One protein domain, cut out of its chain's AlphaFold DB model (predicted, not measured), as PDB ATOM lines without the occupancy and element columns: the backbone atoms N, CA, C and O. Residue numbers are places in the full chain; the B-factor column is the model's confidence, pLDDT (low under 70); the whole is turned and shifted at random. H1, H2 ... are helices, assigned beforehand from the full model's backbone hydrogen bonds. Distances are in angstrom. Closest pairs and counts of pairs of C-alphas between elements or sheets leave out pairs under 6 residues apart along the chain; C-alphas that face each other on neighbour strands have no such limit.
ATOM      1  N   ILE A  21     -37.156  50.874 -42.875       86.69
ATOM      2  CA  ILE A  21     -36.552  50.491 -44.160       86.69
ATOM      3  C   ILE A  21     -35.538  51.538 -44.628       86.69
ATOM      4  O   ILE A  21     -34.499  51.175 -45.170       86.69
ATOM      5  N   SER A  22     -35.824  52.823 -44.401       88.06
ATOM      6  CA  SER A  22     -34.950  53.925 -44.816       88.06
ATOM      7  C   SER A  22     -33.633  53.886 -44.045       88.06
ATOM      8  O   SER A  22     -32.563  53.877 -44.648       88.06
ATOM      9  N   SER A  23     -33.717  53.739 -42.723       85.56
ATOM     10  CA  SER A  23     -32.561  53.671 -41.826       85.56
ATOM     11  C   SER A  23     -31.655  52.466 -42.100       85.56
ATOM     12  O   SER A  23     -30.434  52.598 -42.119       85.56
ATOM     13  N   ILE A  24     -32.232  51.289 -42.377       87.81
ATOM     14  CA  ILE A  24     -31.472  50.082 -42.740       87.81
ATOM     15  C   ILE A  24     -30.721  50.259 -44.066       87.81
ATOM     16  O   ILE A  24     -29.607  49.758 -44.219       87.81
ATOM     17  N   ILE A  25     -31.331  50.929 -45.047       89.38
ATOM     18  CA  ILE A  25     -30.703  51.152 -46.354       89.38
ATOM     19  C   ILE A  25     -29.576  52.181 -46.239       89.38
ATOM     20  O   ILE A  25     -28.514  51.968 -46.821       89.38
ATOM     21  N   GLU A  26     -29.800  53.260 -45.492       88.12
ATOM     22  CA  GLU A  26     -28.852  54.364 -45.340       88.12
ATOM     23  C   GLU A  26     -27.577  53.948 -44.590       88.12
ATOM     24  O   GLU A  26     -26.476  54.202 -45.075       88.12
ATOM     25  N   ASP A  27     -27.713  53.232 -43.468       87.00
ATOM     26  CA  ASP A  27     -26.561  52.759 -42.675       87.00
ATOM     27  C   ASP A  27     -25.939  51.465 -43.227       87.00
ATOM     28  O   ASP A  27     -24.851  51.042 -42.820       87.00
ATOM     29  N   GLY A  28     -26.623  50.836 -44.184       89.75
ATOM     30  CA  GLY A  28     -26.236  49.585 -44.811       89.75
ATOM     31  C   GLY A  28     -26.772  48.363 -44.066       89.75
ATOM     32  O   GLY A  28     -26.481  48.130 -42.894       89.75
ATOM     33  N   PHE A  29     -27.488  47.505 -44.798       92.38
ATOM     34  CA  PHE A  29     -28.171  46.334 -44.239       92.38
ATOM     35  C   PHE A  29     -27.274  45.435 -43.373       92.38
ATOM     36  O   PHE A  29     -27.695  45.004 -42.305       92.38
ATOM     37  N   LEU A  30     -26.039  45.161 -43.812       91.38
ATOM     38  CA  LEU A  30     -25.115  44.302 -43.066       91.38
ATOM     39  C   LEU A  30     -24.539  44.981 -41.819       91.38
ATOM     40  O   LEU A  30     -24.426  44.315 -40.797       91.38
ATOM     41  N   ASN A  31     -24.229  46.279 -41.881       91.12
ATOM     42  CA  ASN A  31     -23.738  47.031 -40.721       91.12
ATOM     43  C   ASN A  31     -24.816  47.101 -39.637       91.12
ATOM     44  O   ASN A  31     -24.544  46.871 -38.465       91.12
ATOM     45  N   VAL A  32     -26.068  47.343 -40.031       91.56
ATOM     46  CA  VAL A  32     -27.189  47.352 -39.087       91.56
ATOM     47  C   VAL A  32     -27.439  45.952 -38.521       91.56
ATOM     48  O   VAL A  32     -27.629  45.806 -37.321       91.56
ATOM     49  N   ALA A  33     -27.400  44.905 -39.351       93.00
ATOM     50  CA  ALA A  33     -27.683  43.539 -38.905       93.00
ATOM     51  C   ALA A  33     -26.588  42.912 -38.021       93.00
ATOM     52  O   ALA A  33     -26.917  42.050 -37.206       93.00
ATOM     53  N   LEU A  34     -25.312  43.268 -38.216       92.12
ATOM     54  CA  LEU A  34     -24.175  42.620 -37.545       92.12
ATOM     55  C   LEU A  34     -23.491  43.507 -36.503       92.12
ATOM     56  O   LEU A  34     -23.114  42.999 -35.449       92.12
ATOM     57  N   ASP A  35     -23.346  44.800 -36.787       91.88
ATOM     58  CA  ASP A  35     -22.633  45.749 -35.925       91.88
ATOM     59  C   ASP A  35     -23.585  46.626 -35.093       91.88
ATOM     60  O   ASP A  35     -23.120  47.472 -34.335       91.88
ATOM     61  N   ASP A  36     -24.902  46.405 -35.204       89.94
ATOM     62  CA  ASP A  36     -25.950  47.147 -34.485       89.94
ATOM     63  C   ASP A  36     -25.830  48.669 -34.689       89.94
ATOM     64  O   ASP A  36     -25.992  49.457 -33.764       89.94
ATOM     65  N   ALA A  37     -25.514  49.089 -35.921       89.06
ATOM     66  CA  ALA A  37     -25.207  50.485 -36.254       89.06
ATOM     67  C   ALA A  37     -26.360  51.479 -35.977       89.06
ATOM     68  O   ALA A  37     -26.128  52.687 -35.912       89.06
ATOM     69  N   ASN A  38     -27.597  50.990 -35.823       91.00
ATOM     70  CA  ASN A  38     -28.768  51.784 -35.454       91.00
ATOM     71  C   ASN A  38     -29.798  50.951 -34.665       91.00
ATOM     72  O   ASN A  38     -29.687  49.732 -34.547       91.00
ATOM     73  N   GLN A  39     -30.872  51.596 -34.201       91.50
ATOM     74  CA  GLN A  39     -31.944  50.978 -33.398       91.50
ATOM     75  C   GLN A  39     -32.693  49.797 -34.057       91.50
ATOM     76  O   GLN A  39     -33.448  49.078 -33.395       91.50
ATOM     77  N   TYR A  40     -32.538  49.594 -35.366       93.12
ATOM     78  CA  TYR A  40     -33.205  48.539 -36.126       93.12
ATOM     79  C   TYR A  40     -32.367  47.264 -36.268       93.12
ATOM     80  O   TYR A  40     -32.820  46.334 -36.945       93.12
ATOM     81  N   GLY A  41     -31.219  47.161 -35.594       91.44
ATOM     82  CA  GLY A  41     -30.361  45.974 -35.608       91.44
ATOM     83  C   GLY A  41     -31.096  44.646 -35.389       91.44
ATOM     84  O   GLY A  41     -30.999  43.761 -36.245       91.44
ATOM     85  N   PRO A  42     -31.954  44.496 -34.357       93.12
ATOM     86  CA  PRO A  42     -32.713  43.259 -34.144       93.12
ATOM     87  C   PRO A  42     -33.633  42.885 -35.315       93.12
ATOM     88  O   PRO A  42     -33.804  41.705 -35.628       93.12
ATOM     89  N   HIS A  43     -34.207  43.880 -35.993       94.25
ATOM     90  CA  HIS A  43     -35.078  43.656 -37.146       94.25
ATOM     91  C   HIS A  43     -34.259  43.236 -38.368       94.25
ATOM     92  O   HIS A  43     -34.606  42.260 -39.039       94.25
ATOM     93  N   ALA A  44     -33.144  43.923 -38.626       93.88
ATOM     94  CA  ALA A  44     -32.227  43.582 -39.707       93.88
ATOM     95  C   ALA A  44     -31.621  42.180 -39.511       93.88
ATOM     96  O   ALA A  44     -31.537  41.407 -40.467       93.88
ATOM     97  N   MET A  45     -31.305  41.802 -38.268       96.00
ATOM     98  CA  MET A  45     -30.799  40.473 -37.925       96.00
ATOM     99  C   MET A  45     -31.821  39.367 -38.225       96.00
ATOM    100  O   MET A  45     -31.461  38.345 -38.804       96.00
ATOM    101  N   ILE A  46     -33.105  39.555 -37.896       95.94
ATOM    102  CA  ILE A  46     -34.149  38.562 -38.214       95.94
ATOM    103  C   ILE A  46     -34.292  38.388 -39.729       95.94
ATOM    104  O   ILE A  46     -34.392  37.258 -40.216       95.94
ATOM    105  N   VAL A  47     -34.264  39.489 -40.482       95.19
ATOM    106  CA  VAL A  47     -34.315  39.442 -41.950       95.19
ATOM    107  C   VAL A  47     -33.098  38.701 -42.507       95.19
ATOM    108  O   VAL A  47     -33.256  37.821 -43.354       95.19
ATOM    109  N   LEU A  48     -31.897  38.983 -41.990       95.31
ATOM    110  CA  LEU A  48     -30.668  38.294 -42.383       95.31
ATOM    111  C   LEU A  48     -30.754  36.786 -42.112       95.31
ATOM    112  O   LEU A  48     -30.459  35.983 -43.000       95.31
ATOM    113  N   LEU A  49     -31.213  36.391 -40.923       96.62
ATOM    114  CA  LEU A  49     -31.410  34.984 -40.565       96.62
ATOM    115  C   LEU A  49     -32.421  34.297 -41.488       96.62
ATOM    116  O   LEU A  49     -32.179  33.170 -41.917       96.62
ATOM    117  N   GLY A  50     -33.518  34.972 -41.837       97.69
ATOM    118  CA  GLY A  50     -34.498  34.465 -42.797       97.69
ATOM    119  C   GLY A  50     -33.879  34.195 -44.170       97.69
ATOM    120  O   GLY A  50     -34.053  33.107 -44.719       97.69
ATOM    121  N   ILE A  51     -33.097  35.144 -44.690       96.75
ATOM    122  CA  ILE A  51     -32.413  35.011 -45.986       96.75
ATOM    123  C   ILE A  51     -31.424  33.840 -45.964       96.75
ATOM    124  O   ILE A  51     -31.481  32.967 -46.832       96.75
ATOM    125  N   VAL A  52     -30.540  33.789 -44.962       96.00
ATOM    126  CA  VAL A  52     -29.515  32.737 -44.850       96.00
ATOM    127  C   VAL A  52     -30.159  31.362 -44.652       96.00
ATOM    128  O   VAL A  52     -29.721  30.384 -45.263       96.00
ATOM    129  N   SER A  53     -31.222  31.287 -43.852       97.81
ATOM    130  CA  SER A  53     -31.987  30.059 -43.618       97.81
ATOM    131  C   SER A  53     -32.635  29.542 -44.900       97.81
ATOM    132  O   SER A  53     -32.435  28.382 -45.260       97.81
ATOM    133  N   VAL A  54     -33.346  30.399 -45.640       97.69
ATOM    134  CA  VAL A  54     -33.986  30.016 -46.908       97.69
ATOM    135  C   VAL A  54     -32.943  29.593 -47.938       97.69
ATOM    136  O   VAL A  54     -33.135  28.575 -48.601       97.69
ATOM    137  N   LEU A  55     -31.827  30.317 -48.052       95.75
ATOM    138  CA  LEU A  55     -30.747  29.965 -48.974       95.75
ATOM    139  C   LEU A  55     -30.165  28.584 -48.644       95.75
ATOM    140  O   LEU A  55     -30.094  27.712 -49.510       95.75
ATOM    141  N   THR A  56     -29.804  28.365 -47.381       94.94
ATOM    142  CA  THR A  56     -29.211  27.103 -46.919       94.94
ATOM    143  C   THR A  56     -30.196  25.946 -47.062       94.94
ATOM    144  O   THR A  56     -29.861  24.904 -47.625       94.94
ATOM    145  N   GLY A  57     -31.436  26.141 -46.607       96.50
ATOM    146  CA  GLY A  57     -32.506  25.155 -46.713       96.50
ATOM    147  C   GLY A  57     -32.817  24.792 -48.163       96.50
ATOM    148  O   GLY A  57     -33.011  23.619 -48.461       96.50
ATOM    149  N   SER A  58     -32.780  25.762 -49.080       95.38
ATOM    150  CA  SER A  58     -32.983  25.520 -50.514       95.38
ATOM    151  C   SER A  58     -31.850  24.687 -51.117       95.38
ATOM    152  O   SER A  58     -32.119  23.732 -51.842       95.38
ATOM    153  N   ILE A  59     -30.590  24.987 -50.787       95.00
ATOM    154  CA  ILE A  59     -29.425  24.212 -51.253       95.00
ATOM    155  C   ILE A  59     -29.504  22.759 -50.766       95.00
ATOM    156  O   ILE A  59     -29.276  21.828 -51.547       95.00
ATOM    157  N   LEU A  60     -29.854  22.561 -49.492       95.19
ATOM    158  CA  LEU A  60     -30.036  21.231 -48.910       95.19
ATOM    159  C   LEU A  60     -31.248  20.509 -49.510       95.19
ATOM    160  O   LEU A  60     -31.152  19.331 -49.838       95.19
ATOM    161  N   GLY A  61     -32.363  21.210 -49.719       96.50
ATOM    162  CA  GLY A  61     -33.556  20.662 -50.363       96.50
ATOM    163  C   GLY A  61     -33.273  20.184 -51.787       96.50
ATOM    164  O   GLY A  61     -33.662  19.076 -52.150       96.50
ATOM    165  N   LEU A  62     -32.513  20.958 -52.567       95.75
ATOM    166  CA  LEU A  62     -32.033  20.522 -53.880       95.75
ATOM    167  C   LEU A  62     -31.128  19.293 -53.767       95.75
ATOM    168  O   LEU A  62     -31.262  18.387 -54.581       95.75
ATOM    169  N   ALA A  63     -30.262  19.220 -52.751       94.69
ATOM    170  CA  ALA A  63     -29.370  18.074 -52.555       94.69
ATOM    171  C   ALA A  63     -30.135  16.781 -52.247       94.69
ATOM    172  O   ALA A  63     -29.708  15.706 -52.659       94.69
ATOM    173  N   MET A  64     -31.266  16.887 -51.542       96.19
ATOM    174  CA  MET A  64     -32.149  15.751 -51.271       96.19
ATOM    175  C   MET A  64     -32.879  15.260 -52.528       96.19
ATOM    176  O   MET A  64     -33.164  14.069 -52.621       96.19
ATOM    177  N   ILE A  65     -33.190  16.155 -53.474       95.69
ATOM    178  CA  ILE A  65     -33.846  15.807 -54.747       95.69
ATOM    179  C   ILE A  65     -32.830  15.208 -55.725       95.69
ATOM    180  O   ILE A  65     -33.049  14.121 -56.253       95.69
ATOM    181  N   ASP A  66     -31.731  15.921 -55.966       96.31
ATOM    182  CA  ASP A  66     -30.628  15.481 -56.813       96.31
ATOM    183  C   ASP A  66     -29.315  16.146 -56.345       96.31
ATOM    184  O   ASP A  66     -29.151  17.371 -56.454       96.31
ATOM    185  N   PRO A  67     -28.337  15.364 -55.852       93.75
ATOM    186  CA  PRO A  67     -27.071  15.912 -55.383       93.75
ATOM    187  C   PRO A  67     -26.265  16.609 -56.490       93.75
ATOM    188  O   PRO A  67     -25.532  17.556 -56.187       93.75
ATOM    189  N   MET A  68     -26.399  16.210 -57.762       94.06
ATOM    190  CA  MET A  68     -25.715  16.890 -58.870       94.06
ATOM    191  C   MET A  68     -26.301  18.276 -59.134       94.06
ATOM    192  O   MET A  68     -25.550  19.210 -59.423       94.06
ATOM    193  N   LEU A  69     -27.618  18.438 -58.983       92.38
ATOM    194  CA  LEU A  69     -28.282  19.732 -59.127       92.38
ATOM    195  C   LEU A  69     -27.829  20.713 -58.036       92.38
ATOM    196  O   LEU A  69     -27.521  21.869 -58.333       92.38
ATOM    197  N   SER A  70     -27.723  20.246 -56.790       94.44
ATOM    198  CA  SER A  70     -27.208  21.061 -55.680       94.44
ATOM    199  C   SER A  70     -25.735  21.436 -55.868       94.44
ATOM    200  O   SER A  70     -25.375  22.608 -55.734       94.44
ATOM    201  N   ALA A  71     -24.888  20.485 -56.277       94.06
ATOM    202  CA  ALA A  71     -23.487  20.762 -56.595       94.06
ATOM    203  C   ALA A  71     -23.349  21.798 -57.725       94.06
ATOM    204  O   ALA A  71     -22.534  22.718 -57.623       94.06
ATOM    205  N   GLY A  72     -24.184  21.694 -58.763       93.81
ATOM    206  CA  GLY A  72     -24.266  22.681 -59.840       93.81
ATOM    207  C   GLY A  72     -24.675  24.069 -59.341       93.81
ATOM    208  O   GLY A  72     -24.038  25.056 -59.705       93.81
ATOM    209  N   ALA A  73     -25.680  24.158 -58.464       92.00
ATOM    210  CA  ALA A  73     -26.130  25.421 -57.875       92.00
ATOM    211  C   ALA A  73     -25.041  26.093 -57.018       92.00
ATOM    212  O   ALA A  73     -24.819  27.300 -57.135       92.00
ATOM    213  N   ILE A  74     -24.317  25.318 -56.203       94.25
ATOM    214  CA  ILE A  74     -23.191  25.817 -55.398       94.25
ATOM    215  C   ILE A  74     -22.055  26.295 -56.309       94.25
ATOM    216  O   ILE A  74     -21.535  27.396 -56.118       94.25
ATOM    217  N   ALA A  75     -21.684  25.502 -57.318       94.94
ATOM    218  CA  ALA A  75     -20.638  25.874 -58.267       94.94
ATOM    219  C   ALA A  75     -20.990  27.168 -59.014       94.94
ATOM    220  O   ALA A  75     -20.148  28.058 -59.127       94.94
ATOM    221  N   LEU A  76     -22.243  27.314 -59.457       93.94
ATOM    222  CA  LEU A  76     -22.737  28.531 -60.098       93.94
ATOM    223  C   LEU A  76     -22.637  29.744 -59.161       93.94
ATOM    224  O   LEU A  76     -22.128  30.783 -59.576       93.94
ATOM    225  N   LEU A  77     -23.079  29.617 -57.904       92.12
ATOM    226  CA  LEU A  77     -22.994  30.690 -56.905       92.12
ATOM    227  C   LEU A  77     -21.547  31.125 -56.644       92.12
ATOM    228  O   LEU A  77     -21.266  32.325 -56.585       92.12
ATOM    229  N   LEU A  78     -20.622  30.172 -56.525       94.38
ATOM    230  CA  LEU A  78     -19.200  30.461 -56.336       94.38
ATOM    231  C   LEU A  78     -18.601  31.153 -57.563       94.38
ATOM    232  O   LEU A  78     -17.929  32.173 -57.420       94.38
ATOM    233  N   VAL A  79     -18.880  30.648 -58.766       95.75
ATOM    234  CA  VAL A  79     -18.410  31.259 -60.018       95.75
ATOM    235  C   VAL A  79     -18.966  32.671 -60.171       95.75
ATOM    236  O   VAL A  79     -18.202  33.586 -60.468       95.75
ATOM    237  N   ALA A  80     -20.260  32.879 -59.918       93.06
ATOM    238  CA  ALA A  80     -20.886  34.196 -59.971       93.06
ATOM    239  C   ALA A  80     -20.260  35.163 -58.955       93.06
ATOM    240  O   ALA A  80     -19.950  36.298 -59.312       93.06
ATOM    241  N   SER A  81     -19.997  34.706 -57.727       89.75
ATOM    242  CA  SER A  81     -19.349  35.517 -56.686       89.75
ATOM    243  C   SER A  81     -17.919  35.906 -57.075       89.75
ATOM    244  O   SER A  81     -17.524  37.067 -56.947       89.75
ATOM    245  N   ILE A  82     -17.145  34.958 -57.618       92.81
ATOM    246  CA  ILE A  82     -15.795  35.217 -58.135       92.81
ATOM    247  C   ILE A  82     -15.864  36.213 -59.296       92.81
ATOM    248  O   ILE A  82     -15.103  37.179 -59.317       92.81
ATOM    249  N   LEU A  83     -16.792  36.026 -60.229       91.75
ATOM    250  CA  LEU A  83     -16.958  36.897 -61.387       91.75
ATOM    251  C   LEU A  83     -17.344  38.325 -60.967       91.75
ATOM    252  O   LEU A  83     -16.720  39.280 -61.424       91.75
ATOM    253  N   GLN A  84     -18.292  38.480 -60.038       88.81
ATOM    254  CA  GLN A  84     -18.666  39.777 -59.460       88.81
ATOM    255  C   GLN A  84     -17.482  40.459 -58.766       88.81
ATOM    256  O   GLN A  84     -17.266  41.654 -58.967       88.81
ATOM    257  N   SER A  85     -16.680  39.714 -57.994       86.56
ATOM    258  CA  SER A  85     -15.479  40.267 -57.348       86.56
ATOM    259  C   SER A  85     -14.424  40.729 -58.361       86.56
ATOM    260  O   SER A  85     -13.788  41.762 -58.162       86.56
ATOM    261  N   ARG A  86     -14.268  40.002 -59.476       84.06
ATOM    262  CA  ARG A  86     -13.331  40.341 -60.554       84.06
ATOM    263  C   ARG A  86     -13.773  41.566 -61.347       84.06
ATOM    264  O   ARG A  86     -12.936  42.413 -61.625       84.06
ATOM    265  N   PHE A  87     -15.056  41.673 -61.687       79.06
ATOM    266  CA  PHE A  87     -15.582  42.848 -62.387       79.06
ATOM    267  C   PHE A  87     -15.557  44.105 -61.520       79.06
ATOM    268  O   PHE A  87     -15.264  45.173 -62.044       79.06
ATOM    269  N   ARG A  88     -15.806  43.987 -60.209       78.12
ATOM    270  CA  ARG A  88     -15.687  45.116 -59.277       78.12
ATOM    271  C   ARG A  88     -14.271  45.695 -59.269       78.12
ATOM    272  O   ARG A  88     -14.122  46.893 -59.400       78.12
ATOM    273  N   PHE A  89     -13.251  44.836 -59.231       65.62
ATOM    274  CA  PHE A  89     -11.845  45.257 -59.243       65.62
ATOM    275  C   PHE A  89     -11.383  45.893 -60.568       65.62
ATOM    276  O   PHE A  89     -10.367  46.572 -60.597       65.62
ATOM    277  N   LEU A  90     -12.081  45.636 -61.679       67.94
ATOM    278  CA  LEU A  90     -11.731  46.178 -62.998       67.94
ATOM    279  C   LEU A  90     -12.474  47.481 -63.337       67.94
ATOM    280  O   LEU A  90     -12.173  48.091 -64.360       67.94
ATOM    281  N   GLY A  91     -13.492  47.834 -62.547       63.19
ATOM    282  CA  GLY A  91     -14.310  49.035 -62.718       63.19
ATOM    283  C   GLY A  91     -13.900  50.213 -61.829       63.19
ATOM    284  O   GLY A  91     -14.498  51.278 -61.974       63.19
ATOM    285  N   ASP A  92     -12.911  50.007 -60.956       53.66
ATOM    286  CA  ASP A  92     -12.212  51.027 -60.163       53.66
ATOM    287  C   ASP A  92     -10.904  51.438 -60.869       53.66
ATOM    288  O   ASP A  92     -10.531  52.633 -60.790       53.66
TER     289      ASP A  92
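What this domain is: This is residues 21 to 92 of the 92 residues of an uncharacterized protein of Euryarchaeota archaeon TMED215 (UniProt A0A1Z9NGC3). Two long helices, H3 and H4, meet near their ends as an open V, with the short helices H1 and H2 at the other end of H3. The printed part has 72 residues with four named helices, H1, H2, H3 and H4 in order along the chain, which hold 63 of them; there is no named strand, and the class is all helix. The whole is loose, with a radius of gyration of the C-alphas of 16.0 A, spanning 43 by 35 by 17 A.

How they stand to each other: Start at H3, residues 41 to 65. Its residues 59 to 63 alone touch H4, residues 67 to 90, opposite ways at a steep tilt of 47 degrees; the closest C-alphas, of Ala 63 and Ser 70, are 4.8 A apart. Its residues 41 to 48 alone touch H2, residues 29 to 35; the closest C-alphas, of Ala 33 and Met 45, are 4.5 A apart. H1, residues 21 to 27, is close but not clearly touching H2 and H3. Each helix has every O i to N i+4 pair within hydrogen-bond range.

Where its parts are: Find C-alpha 41 at (-30.361, 45.974, -35.608); H3 runs 35.9 A from there. H4, 34.8 A, ends at C-alpha 90, (-11.731, 46.178, -62.998).

The domain as a whole: The printed part has no cut; its links are tight. Residues 75 to 92 stand free; pLDDT is under 70 at residues 89 to 92.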